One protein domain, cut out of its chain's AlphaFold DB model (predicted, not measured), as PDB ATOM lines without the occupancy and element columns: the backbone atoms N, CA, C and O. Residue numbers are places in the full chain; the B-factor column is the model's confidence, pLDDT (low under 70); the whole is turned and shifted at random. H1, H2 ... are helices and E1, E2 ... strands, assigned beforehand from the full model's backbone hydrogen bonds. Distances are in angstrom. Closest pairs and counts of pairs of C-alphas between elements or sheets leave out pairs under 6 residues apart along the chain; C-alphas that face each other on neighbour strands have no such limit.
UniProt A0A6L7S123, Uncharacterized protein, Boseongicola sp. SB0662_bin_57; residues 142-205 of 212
ATOM      1  N   GLY A 142     -25.029  22.098 -24.423       65.88
ATOM      2  CA  GLY A 142     -25.777  23.088 -23.642       65.88
ATOM      3  C   GLY A 142     -24.917  24.264 -23.178       65.88
ATOM      4  O   GLY A 142     -25.388  25.391 -23.135       65.88
ATOM      5  N   ARG A 143     -23.611  24.061 -22.951       68.50
ATOM      6  CA  ARG A 143     -22.707  25.125 -22.464       68.50
ATOM      7  C   ARG A 143     -22.678  26.372 -23.350       68.50
ATOM      8  O   ARG A 143     -22.426  27.458 -22.843       68.50
ATOM      9  N   ILE A 144     -22.886  26.209 -24.657       71.62
ATOM     10  CA  ILE A 144     -22.891  27.324 -25.613       71.62
ATOM     11  C   ILE A 144     -24.297  27.910 -25.741       71.62
ATOM     12  O   ILE A 144     -24.446  29.117 -25.888       71.62
ATOM     13  N   THR A 145     -25.332  27.070 -25.703       81.25
ATOM     14  CA  THR A 145     -26.703  27.506 -25.981       81.25
ATOM     15  C   THR A 145     -27.456  28.010 -24.761       81.25
ATOM     16  O   THR A 145     -28.361  28.819 -24.932       81.25
ATOM     17  N   ASP A 146     -27.090  27.586 -23.552       81.50
ATOM     18  CA  ASP A 146     -27.781  27.941 -22.302       81.50
ATOM     19  C   ASP A 146     -27.569  29.415 -21.905       81.50
ATOM     20  O   ASP A 146     -28.248  29.933 -21.018       81.50
ATOM     21  N   SER A 147     -26.633  30.110 -22.559       82.31
ATOM     22  CA  SER A 147     -26.424  31.556 -22.430       82.31
ATOM     23  C   SER A 147     -27.110  32.371 -23.533       82.31
ATOM     24  O   SER A 147     -27.118  33.602 -23.465       82.31
ATOM     25  N   ASN A 148     -27.709  31.718 -24.537       88.62
ATOM     26  CA  ASN A 148     -28.468  32.414 -25.571       88.62
ATOM     27  C   ASN A 148     -29.695  33.106 -24.971       88.62
ATOM     28  O   ASN A 148     -30.208  32.726 -23.919       88.62
ATOM     29  N   ALA A 149     -30.203  34.111 -25.686       90.62
ATOM     30  CA  ALA A 149     -31.406  34.814 -25.268       90.62
ATOM     31  C   ALA A 149     -32.582  33.838 -25.123       90.62
ATOM     32  O   ALA A 149     -32.956  33.154 -26.083       90.62
ATOM     33  N   ALA A 150     -33.163  33.801 -23.925       91.12
ATOM     34  CA  ALA A 150     -34.272  32.915 -23.611       91.12
ATOM     35  C   ALA A 150     -35.548  33.380 -24.328       91.12
ATOM     36  O   ALA A 150     -35.729  34.585 -24.508       91.12
ATOM     37  N   PRO A 151     -36.445  32.478 -24.751       90.12
ATOM     38  CA  PRO A 151     -37.747  32.879 -25.278       90.12
ATOM     39  C   PRO A 151     -38.577  33.576 -24.194       90.12
ATOM     40  O   PRO A 151     -38.519  33.191 -23.032       90.12
ATOM     41  N   ALA A 152     -39.372  34.580 -24.561       88.19
ATOM     42  CA  ALA A 152     -40.267  35.217 -23.605       88.19
ATOM     43  C   ALA A 152     -41.338  34.234 -23.094       88.19
ATOM     44  O   ALA A 152     -41.925  33.485 -23.875       88.19
ATOM     45  N   ILE A 153     -41.599  34.275 -21.787       87.50
ATOM     46  CA  ILE A 153     -42.651  33.512 -21.100       87.50
ATOM     47  C   ILE A 153     -43.390  34.427 -20.122       87.50
ATOM     48  O   ILE A 153     -42.850  35.463 -19.710       87.50
ATOM     49  N   ALA A 154     -44.592  34.043 -19.695       85.25
ATOM     50  CA  ALA A 154     -45.245  34.716 -18.582       85.25
ATOM     51  C   ALA A 154     -44.575  34.262 -17.274       85.25
ATOM     52  O   ALA A 154     -44.981  33.269 -16.683       85.25
ATOM     53  N   LEU A 155     -43.543  34.990 -16.824       79.56
ATOM     54  CA  LEU A 155     -42.637  34.619 -15.714       79.56
ATOM     55  C   LEU A 155     -43.331  34.173 -14.411       79.56
ATOM     56  O   LEU A 155     -42.723  33.471 -13.616       79.56
ATOM     57  N   HIS A 156     -44.583  34.574 -14.179       79.44
ATOM     58  CA  HIS A 156     -45.352  34.224 -12.976       79.44
ATOM     59  C   HIS A 156     -46.534  33.283 -13.241       79.44
ATOM     60  O   HIS A 156     -47.321  33.013 -12.337       79.44
ATOM     61  N   GLN A 157     -46.685  32.800 -14.473       82.25
ATOM     62  CA  GLN A 157     -47.759  31.892 -14.885       82.25
ATOM     63  C   GLN A 157     -47.181  30.595 -15.452       82.25
ATOM     64  O   GLN A 157     -47.629  29.516 -15.070       82.25
ATOM     65  N   ASP A 158     -46.130  30.696 -16.263       84.06
ATOM     66  CA  ASP A 158     -45.470  29.566 -16.903       84.06
ATOM     67  C   ASP A 158     -44.265  29.074 -16.087       84.06
ATOM     68  O   ASP A 158     -43.523  29.882 -15.521       84.06
ATOM     69  N   PRO A 159     -44.012  27.753 -16.035       84.56
ATOM     70  CA  PRO A 159     -42.825  27.224 -15.378       84.56
ATOM     71  C   PRO A 159     -41.545  27.669 -16.107       84.56
ATOM     72  O   PRO A 159     -41.485  27.639 -17.343       84.56
ATOM     73  N   PRO A 160     -40.479  28.037 -15.372       87.81
ATOM     74  CA  PRO A 160     -39.230  28.467 -15.981       87.81
ATOM     75  C   PRO A 160     -38.565  27.312 -16.737       87.81
ATOM     76  O   PRO A 160     -38.215  26.284 -16.165       87.81
ATOM     77  N   SER A 161     -38.346  27.503 -18.037       87.81
ATOM     78  CA  SER A 161     -37.672  26.533 -18.913       87.81
ATOM     79  C   SER A 161     -36.191  26.830 -19.186       87.81
ATOM     80  O   SER A 161     -35.497  25.977 -19.735       87.81
ATOM     81  N   HIS A 162     -35.699  28.013 -18.811       89.31
ATOM     82  CA  HIS A 162     -34.348  28.487 -19.116       89.31
ATOM     83  C   HIS A 162     -33.706  29.142 -17.880       89.31
ATOM     84  O   HIS A 162     -34.426  29.823 -17.146       89.31
ATOM     85  N   PRO A 163     -32.381  29.024 -17.649       89.38
ATOM     86  CA  PRO A 163     -31.717  29.642 -16.494       89.38
ATOM     87  C   PRO A 163     -31.956  31.151 -16.371       89.38
ATOM     88  O   PRO A 163     -32.179  31.657 -15.277       89.38
ATOM     89  N   ILE A 164     -31.999  31.864 -17.502       91.94
ATOM     90  CA  ILE A 164     -32.313  33.305 -17.538       91.94
ATOM     91  C   ILE A 164     -33.683  33.605 -16.905       91.94
ATOM     92  O   ILE A 164     -33.826  34.634 -16.255       91.94
ATOM     93  N   HIS A 165     -34.678  32.717 -17.024       91.56
ATOM     94  CA  HIS A 165     -35.979  32.916 -16.373       91.56
ATOM     95  C   HIS A 165     -35.855  32.937 -14.849       91.56
ATOM     96  O   HIS A 165     -36.512  33.749 -14.213       91.56
ATOM     97  N   LEU A 166     -34.965  32.123 -14.270       89.69
ATOM     98  CA  LEU A 166     -34.716  32.132 -12.826       89.69
ATOM     99  C   LEU A 166     -34.133  33.473 -12.375       89.69
ATOM    100  O   LEU A 166     -34.637  34.062 -11.429       89.69
ATOM    101  N   LEU A 167     -33.154  34.005 -13.115       91.88
ATOM    102  CA  LEU A 167     -32.570  35.326 -12.838       91.88
ATOM    103  C   LEU A 167     -33.589  36.469 -13.004       91.88
ATOM    104  O   LEU A 167     -33.441  37.544 -12.435       91.88
ATOM    105  N   LEU A 168     -34.627  36.277 -13.819       90.88
ATOM    106  CA  LEU A 168     -35.708  37.253 -13.966       90.88
ATOM    107  C   LEU A 168     -36.757  37.134 -12.851       90.88
ATOM    108  O   LEU A 168     -37.432  38.118 -12.545       90.88
ATOM    109  N   MET A 169     -36.930  35.953 -12.266       88.94
ATOM    110  CA  MET A 169     -37.916  35.705 -11.211       88.94
ATOM    111  C   MET A 169     -37.369  36.004  -9.811       88.94
ATOM    112  O   MET A 169     -38.150  36.381  -8.945       88.94
ATOM    113  N   ASP A 170     -36.058  35.872  -9.611       90.56
ATOM    114  CA  ASP A 170     -35.382  36.022  -8.321       90.56
ATOM    115  C   ASP A 170     -34.272  37.084  -8.419       90.56
ATOM    116  O   ASP A 170     -33.244  36.893  -9.078       90.56
ATOM    117  N   GLU A 171     -34.510  38.240  -7.794       90.56
ATOM    118  CA  GLU A 171     -33.581  39.372  -7.818       90.56
ATOM    119  C   GLU A 171     -32.326  39.124  -6.972       90.56
ATOM    120  O   GLU A 171     -31.237  39.553  -7.367       90.56
ATOM    121  N   ASP A 172     -32.450  38.394  -5.863       93.81
ATOM    122  CA  ASP A 172     -31.321  38.065  -4.994       93.81
ATOM    123  C   ASP A 172     -30.385  37.074  -5.690       93.81
ATOM    124  O   ASP A 172     -29.169  37.282  -5.715       93.81
ATOM    125  N   LEU A 173     -30.943  36.061  -6.364       93.00
ATOM    126  CA  LEU A 173     -30.174  35.148  -7.212       93.00
ATOM    127  C   LEU A 173     -29.487  35.895  -8.361       93.00
ATOM    128  O   LEU A 173     -28.310  35.660  -8.641       93.00
ATOM    129  N   ALA A 174     -30.195  36.804  -9.035       93.31
ATOM    130  CA  ALA A 174     -29.612  37.603 -10.111       93.31
ATOM    131  C   ALA A 174     -28.442  38.463  -9.622       93.31
ATOM    132  O   ALA A 174     -27.418  38.566 -10.303       93.31
ATOM    133  N   LYS A 175     -28.580  39.057  -8.433       93.69
ATOM    134  CA  LYS A 175     -27.531  39.842  -7.789       93.69
ATOM    135  C   LYS A 175     -26.330  38.972  -7.418       93.69
ATOM    136  O   LYS A 175     -25.223  39.318  -7.822       93.69
ATOM    137  N   ASP A 176     -26.540  37.847  -6.736       95.94
ATOM    138  CA  ASP A 176     -25.465  36.927  -6.334       95.94
ATOM    139  C   ASP A 176     -24.675  36.418  -7.552       95.94
ATOM    140  O   ASP A 176     -23.442  36.461  -7.578       95.94
ATOM    141  N   ILE A 177     -25.371  36.017  -8.620       94.44
ATOM    142  CA  ILE A 177     -24.727  35.581  -9.865       94.44
ATOM    143  C   ILE A 177     -23.950  36.725 -10.530       94.44
ATOM    144  O   ILE A 177     -22.819  36.505 -10.971       94.44
ATOM    145  N   SER A 178     -24.502  37.942 -10.584       94.75
ATOM    146  CA  SER A 178     -23.793  39.104 -11.140       94.75
ATOM    147  C   SER A 178     -22.555  39.469 -10.319       94.75
ATOM    148  O   SER A 178     -21.524  39.800 -10.895       94.75
ATOM    149  N   GLU A 179     -22.609  39.375  -8.989       95.50
ATOM    150  CA  GLU A 179     -21.459  39.631  -8.112       95.50
ATOM    151  C   GLU A 179     -20.335  38.616  -8.342       95.50
ATOM    152  O   GLU A 179     -19.173  39.005  -8.490       95.50
ATOM    153  N   LYS A 180     -20.669  37.323  -8.465       95.62
ATOM    154  CA  LYS A 180     -19.689  36.285  -8.831       95.62
ATOM    155  C   LYS A 180     -19.102  36.527 -10.223       95.62
ATOM    156  O   LYS A 180     -17.894  36.378 -10.407       95.62
ATOM    157  N   PHE A 181     -19.933  36.922 -11.188       94.88
ATOM    158  CA  PHE A 181     -19.485  37.241 -12.544       94.88
ATOM    159  C   PHE A 181     -18.534  38.446 -12.551       94.88
ATOM    160  O   PHE A 181     -17.456  38.373 -13.140       94.88
ATOM    161  N   ARG A 182     -18.862  39.507 -11.808       95.19
ATOM    162  CA  ARG A 182     -18.013  40.693 -11.649       95.19
ATOM    163  C   ARG A 182     -16.687  40.368 -10.980       95.19
ATOM    164  O   ARG A 182     -15.654  40.854 -11.426       95.19
ATOM    165  N   HIS A 183     -16.686  39.521  -9.955       96.00
ATOM    166  CA  HIS A 183     -15.446  39.077  -9.319       96.00
ATOM    167  C   HIS A 183     -14.523  38.328 -10.299       96.00
ATOM    168  O   HIS A 183     -13.308  38.491 -10.244       96.00
ATOM    169  N   ALA A 184     -15.088  37.534 -11.214       95.94
ATOM    170  CA  ALA A 184     -14.319  36.769 -12.195       95.94
ATOM    171  C   ALA A 184     -13.878  37.587 -13.426       95.94
ATOM    172  O   ALA A 184     -12.788  37.354 -13.947       95.94
ATOM    173  N   PHE A 185     -14.712  38.519 -13.901       94.94
ATOM    174  CA  PHE A 185     -14.546  39.170 -15.210       94.94
ATOM    175  C   PHE A 185     -14.505  40.706 -15.174       94.94
ATOM    176  O   PHE A 185     -14.213  41.320 -16.194       94.94
ATOM    177  N   GLY A 186     -14.782  41.336 -14.030       94.62
ATOM    178  CA  GLY A 186     -14.763  42.793 -13.854       94.62
ATOM    179  C   GLY A 186     -16.023  43.540 -14.313       94.62
ATOM    180  O   GLY A 186     -16.094  44.748 -14.124       94.62
ATOM    181  N   GLU A 187     -17.020  42.844 -14.862       95.19
ATOM    182  CA  GLU A 187     -18.251  43.423 -15.429       95.19
ATOM    183  C   GLU A 187     -19.508  42.813 -14.791       95.19
ATOM    184  O   GLU A 187     -19.431  41.746 -14.183       95.19
ATOM    185  N   ASP A 188     -20.676  43.443 -14.944       93.94
ATOM    186  CA  ASP A 188     -21.943  42.848 -14.500       93.94
ATOM    187  C   ASP A 188     -22.569  41.933 -15.536       93.94
ATOM    188  O   ASP A 188     -22.421  42.130 -16.743       93.94
ATOM    189  N   LEU A 189     -23.336  40.964 -15.035       94.00
ATOM    190  CA  LEU A 189     -24.206  40.121 -15.837       94.00
ATOM    191  C   LEU A 189     -25.661  40.513 -15.571       94.00
ATOM    192  O   LEU A 189     -26.173  40.350 -14.466       94.00
ATOM    193  N   ILE A 190     -26.336  41.040 -16.591       92.06
ATOM    194  CA  ILE A 190     -27.625  41.718 -16.428       92.06
ATOM    195  C   ILE A 190     -28.696  41.016 -17.273       92.06
ATOM    196  O   ILE A 190     -28.614  41.049 -18.504       92.06
ATOM    197  N   PRO A 191     -29.738  40.422 -16.663       90.56
ATOM    198  CA  PRO A 191     -30.878  39.902 -17.407       90.56
ATOM    199  C   PRO A 191     -31.762  41.050 -17.914       90.56
ATOM    200  O   PRO A 191     -32.281  41.859 -17.140       90.56
ATOM    201  N   PHE A 192     -31.952  41.136 -19.233       88.62
ATOM    202  CA  PHE A 192     -32.713  42.220 -19.850       88.62
ATOM    203  C   PHE A 192     -34.199  41.870 -20.005       88.62
ATOM    204  O   PHE A 192     -34.598  41.113 -20.890       88.62
ATOM    205  N   ARG A 193     -35.035  42.486 -19.158       80.88
ATOM    206  CA  ARG A 193     -36.497  42.275 -19.103       80.88
ATOM    207  C   ARG A 193     -37.262  42.832 -20.311       80.88
ATOM    208  O   ARG A 193     -38.322  42.317 -20.641       80.88
ATOM    209  N   ALA A 194     -36.750  43.866 -20.979       76.94
ATOM    210  CA  ALA A 194     -37.472  44.581 -22.040       76.94
ATOM    211  C   ALA A 194     -37.167  44.069 -23.466       76.94
ATOM    212  O   ALA A 194     -37.414  44.772 -24.443       76.94
ATOM    213  N   GLY A 195     -36.638  42.851 -23.614       65.50
ATOM    214  CA  GLY A 195     -36.223  42.295 -24.913       65.50
ATOM    215  C   GLY A 195     -37.362  41.840 -25.843       65.50
ATOM    216  O   GLY A 195     -37.115  41.196 -26.865       65.50
ATOM    217  N   GLY A 196     -38.615  42.176 -25.524       79.81
ATOM    218  CA  GLY A 196     -39.783  41.838 -26.335       79.81
ATOM    219  C   GLY A 196     -40.046  40.332 -26.360       79.81
ATOM    220  O   GLY A 196     -40.561  39.781 -25.396       79.81
ATOM    221  N   SER A 197     -39.703  39.669 -27.472       85.50
ATOM    222  CA  SER A 197     -39.931  38.224 -27.665       85.50
ATOM    223  C   SER A 197     -38.844  37.328 -27.066       85.50
ATOM    224  O   SER A 197     -39.011  36.105 -27.035       85.50
ATOM    225  N   LYS A 198     -37.729  37.907 -26.605       91.38
ATOM    226  CA  LYS A 198     -36.622  37.180 -25.978       91.38
ATOM    227  C   LYS A 198     -36.039  37.955 -24.800       91.38
ATOM    228  O   LYS A 198     -36.057  39.180 -24.800       91.38
ATOM    229  N   PHE A 199     -35.450  37.247 -23.847       91.19
ATOM    230  CA  PHE A 199     -34.718  37.809 -22.718       91.19
ATOM    231  C   PHE A 199     -33.217  37.503 -22.855       91.19
ATOM    232  O   PHE A 199     -32.798  36.376 -22.578       91.19
ATOM    233  N   PRO A 200     -32.390  38.453 -23.332       91.94
ATOM    234  CA  PRO A 200     -30.942  38.279 -23.395       91.94
ATOM    235  C   PRO A 200     -30.261  38.555 -22.046       91.94
ATOM    236  O   PRO A 200     -30.807  39.243 -21.179       91.94
ATOM    237  N   LEU A 201     -29.033  38.054 -21.909       91.69
ATOM    238  CA  LEU A 201     -28.077  38.505 -20.899       91.69
ATOM    239  C   LEU A 201     -27.163  39.560 -21.520       91.69
ATOM    240  O   LEU A 201     -26.593  39.338 -22.588       91.69
ATOM    241  N   TYR A 202     -27.013  40.694 -20.846       92.00
ATOM    242  CA  TYR A 202     -26.026  41.707 -21.193       92.00
ATOM    243  C   TYR A 202     -24.831  41.639 -20.255       92.00
ATOM    244  O   TYR A 202     -24.971  41.297 -19.082       92.00
ATOM    245  N   VAL A 203     -23.669  41.980 -20.805       93.69
ATOM    246  CA  VAL A 203     -22.413  42.110 -20.071       93.69
ATOM    247  C   VAL A 203     -21.975  43.564 -20.143       93.69
ATOM    248  O   VAL A 203     -21.921  44.134 -21.234       93.69
ATOM    249  N   GLY A 204     -21.692  44.160 -18.992       92.19
ATOM    250  CA  GLY A 204     -21.221  45.538 -18.883       92.19
ATOM    251  C   GLY A 204     -21.555  46.138 -17.525       92.19
ATOM    252  O   GLY A 204     -22.085  45.455 -16.658       92.19
ATOM    253  N   LEU A 205     -21.305  47.431 -17.344       87.00
ATOM    254  CA  LEU A 205     -21.617  48.122 -16.093       87.00
ATOM    255  C   LEU A 205     -23.132  48.232 -15.877       87.00
ATOM    256  O   LEU A 205     -23.855  48.764 -16.729       87.00
TER     257      LEU A 205
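What this domain is: This is residues 142 to 205 of the 212 residues of an uncharacterized protein of Boseongicola sp. SB0662_bin_57 (UniProt A0A6L7S123). The long helix H3 packs on the hairpin of E1 and E2, mostly on E1; short H2 makes a corner with H3, and H1 lies off beyond a long link. There are 64 residues printed, with three named helices, then two antiparallel strands, class mixed. The whole is compact, radius of gyration of the C-alphas 11.6 A, spanning 33 by 24 by 22 A.

How they stand to each other: Start at H1, residues 142 to 145, apart from H2, residues 163 to 169. H2 and H3, residues 171 to 185, touch only at the corner; their closest C-alphas, Leu 167 and Ala 174, are 4.6 A apart. H3 comes closest to E1, residues 188 to 191, at C-alphas 178 and 189, 4.8 A. In the hairpin of E1 and E2, residues 201 to 204, N 190 and O 202 are within hydrogen-bond range, 2.9 A. Every O i to N i+4 pair in H2 and H3 is within range; H1 is too short for one.

Where its parts are: Find C-alpha 142 at (-25.777, 23.088, -23.642), where H1 begins, 5.1 A long. H2 runs 10.2 A, H3 20.4 A, E1 9.8 A and E2 10.0 A, to C-alpha 204 at (-21.221, 45.538, -18.883).

The domain as a whole: The printed part has no cut; look for the long link at residues 146 to 162. Residues 142, 143 and 195 are under pLDDT 70.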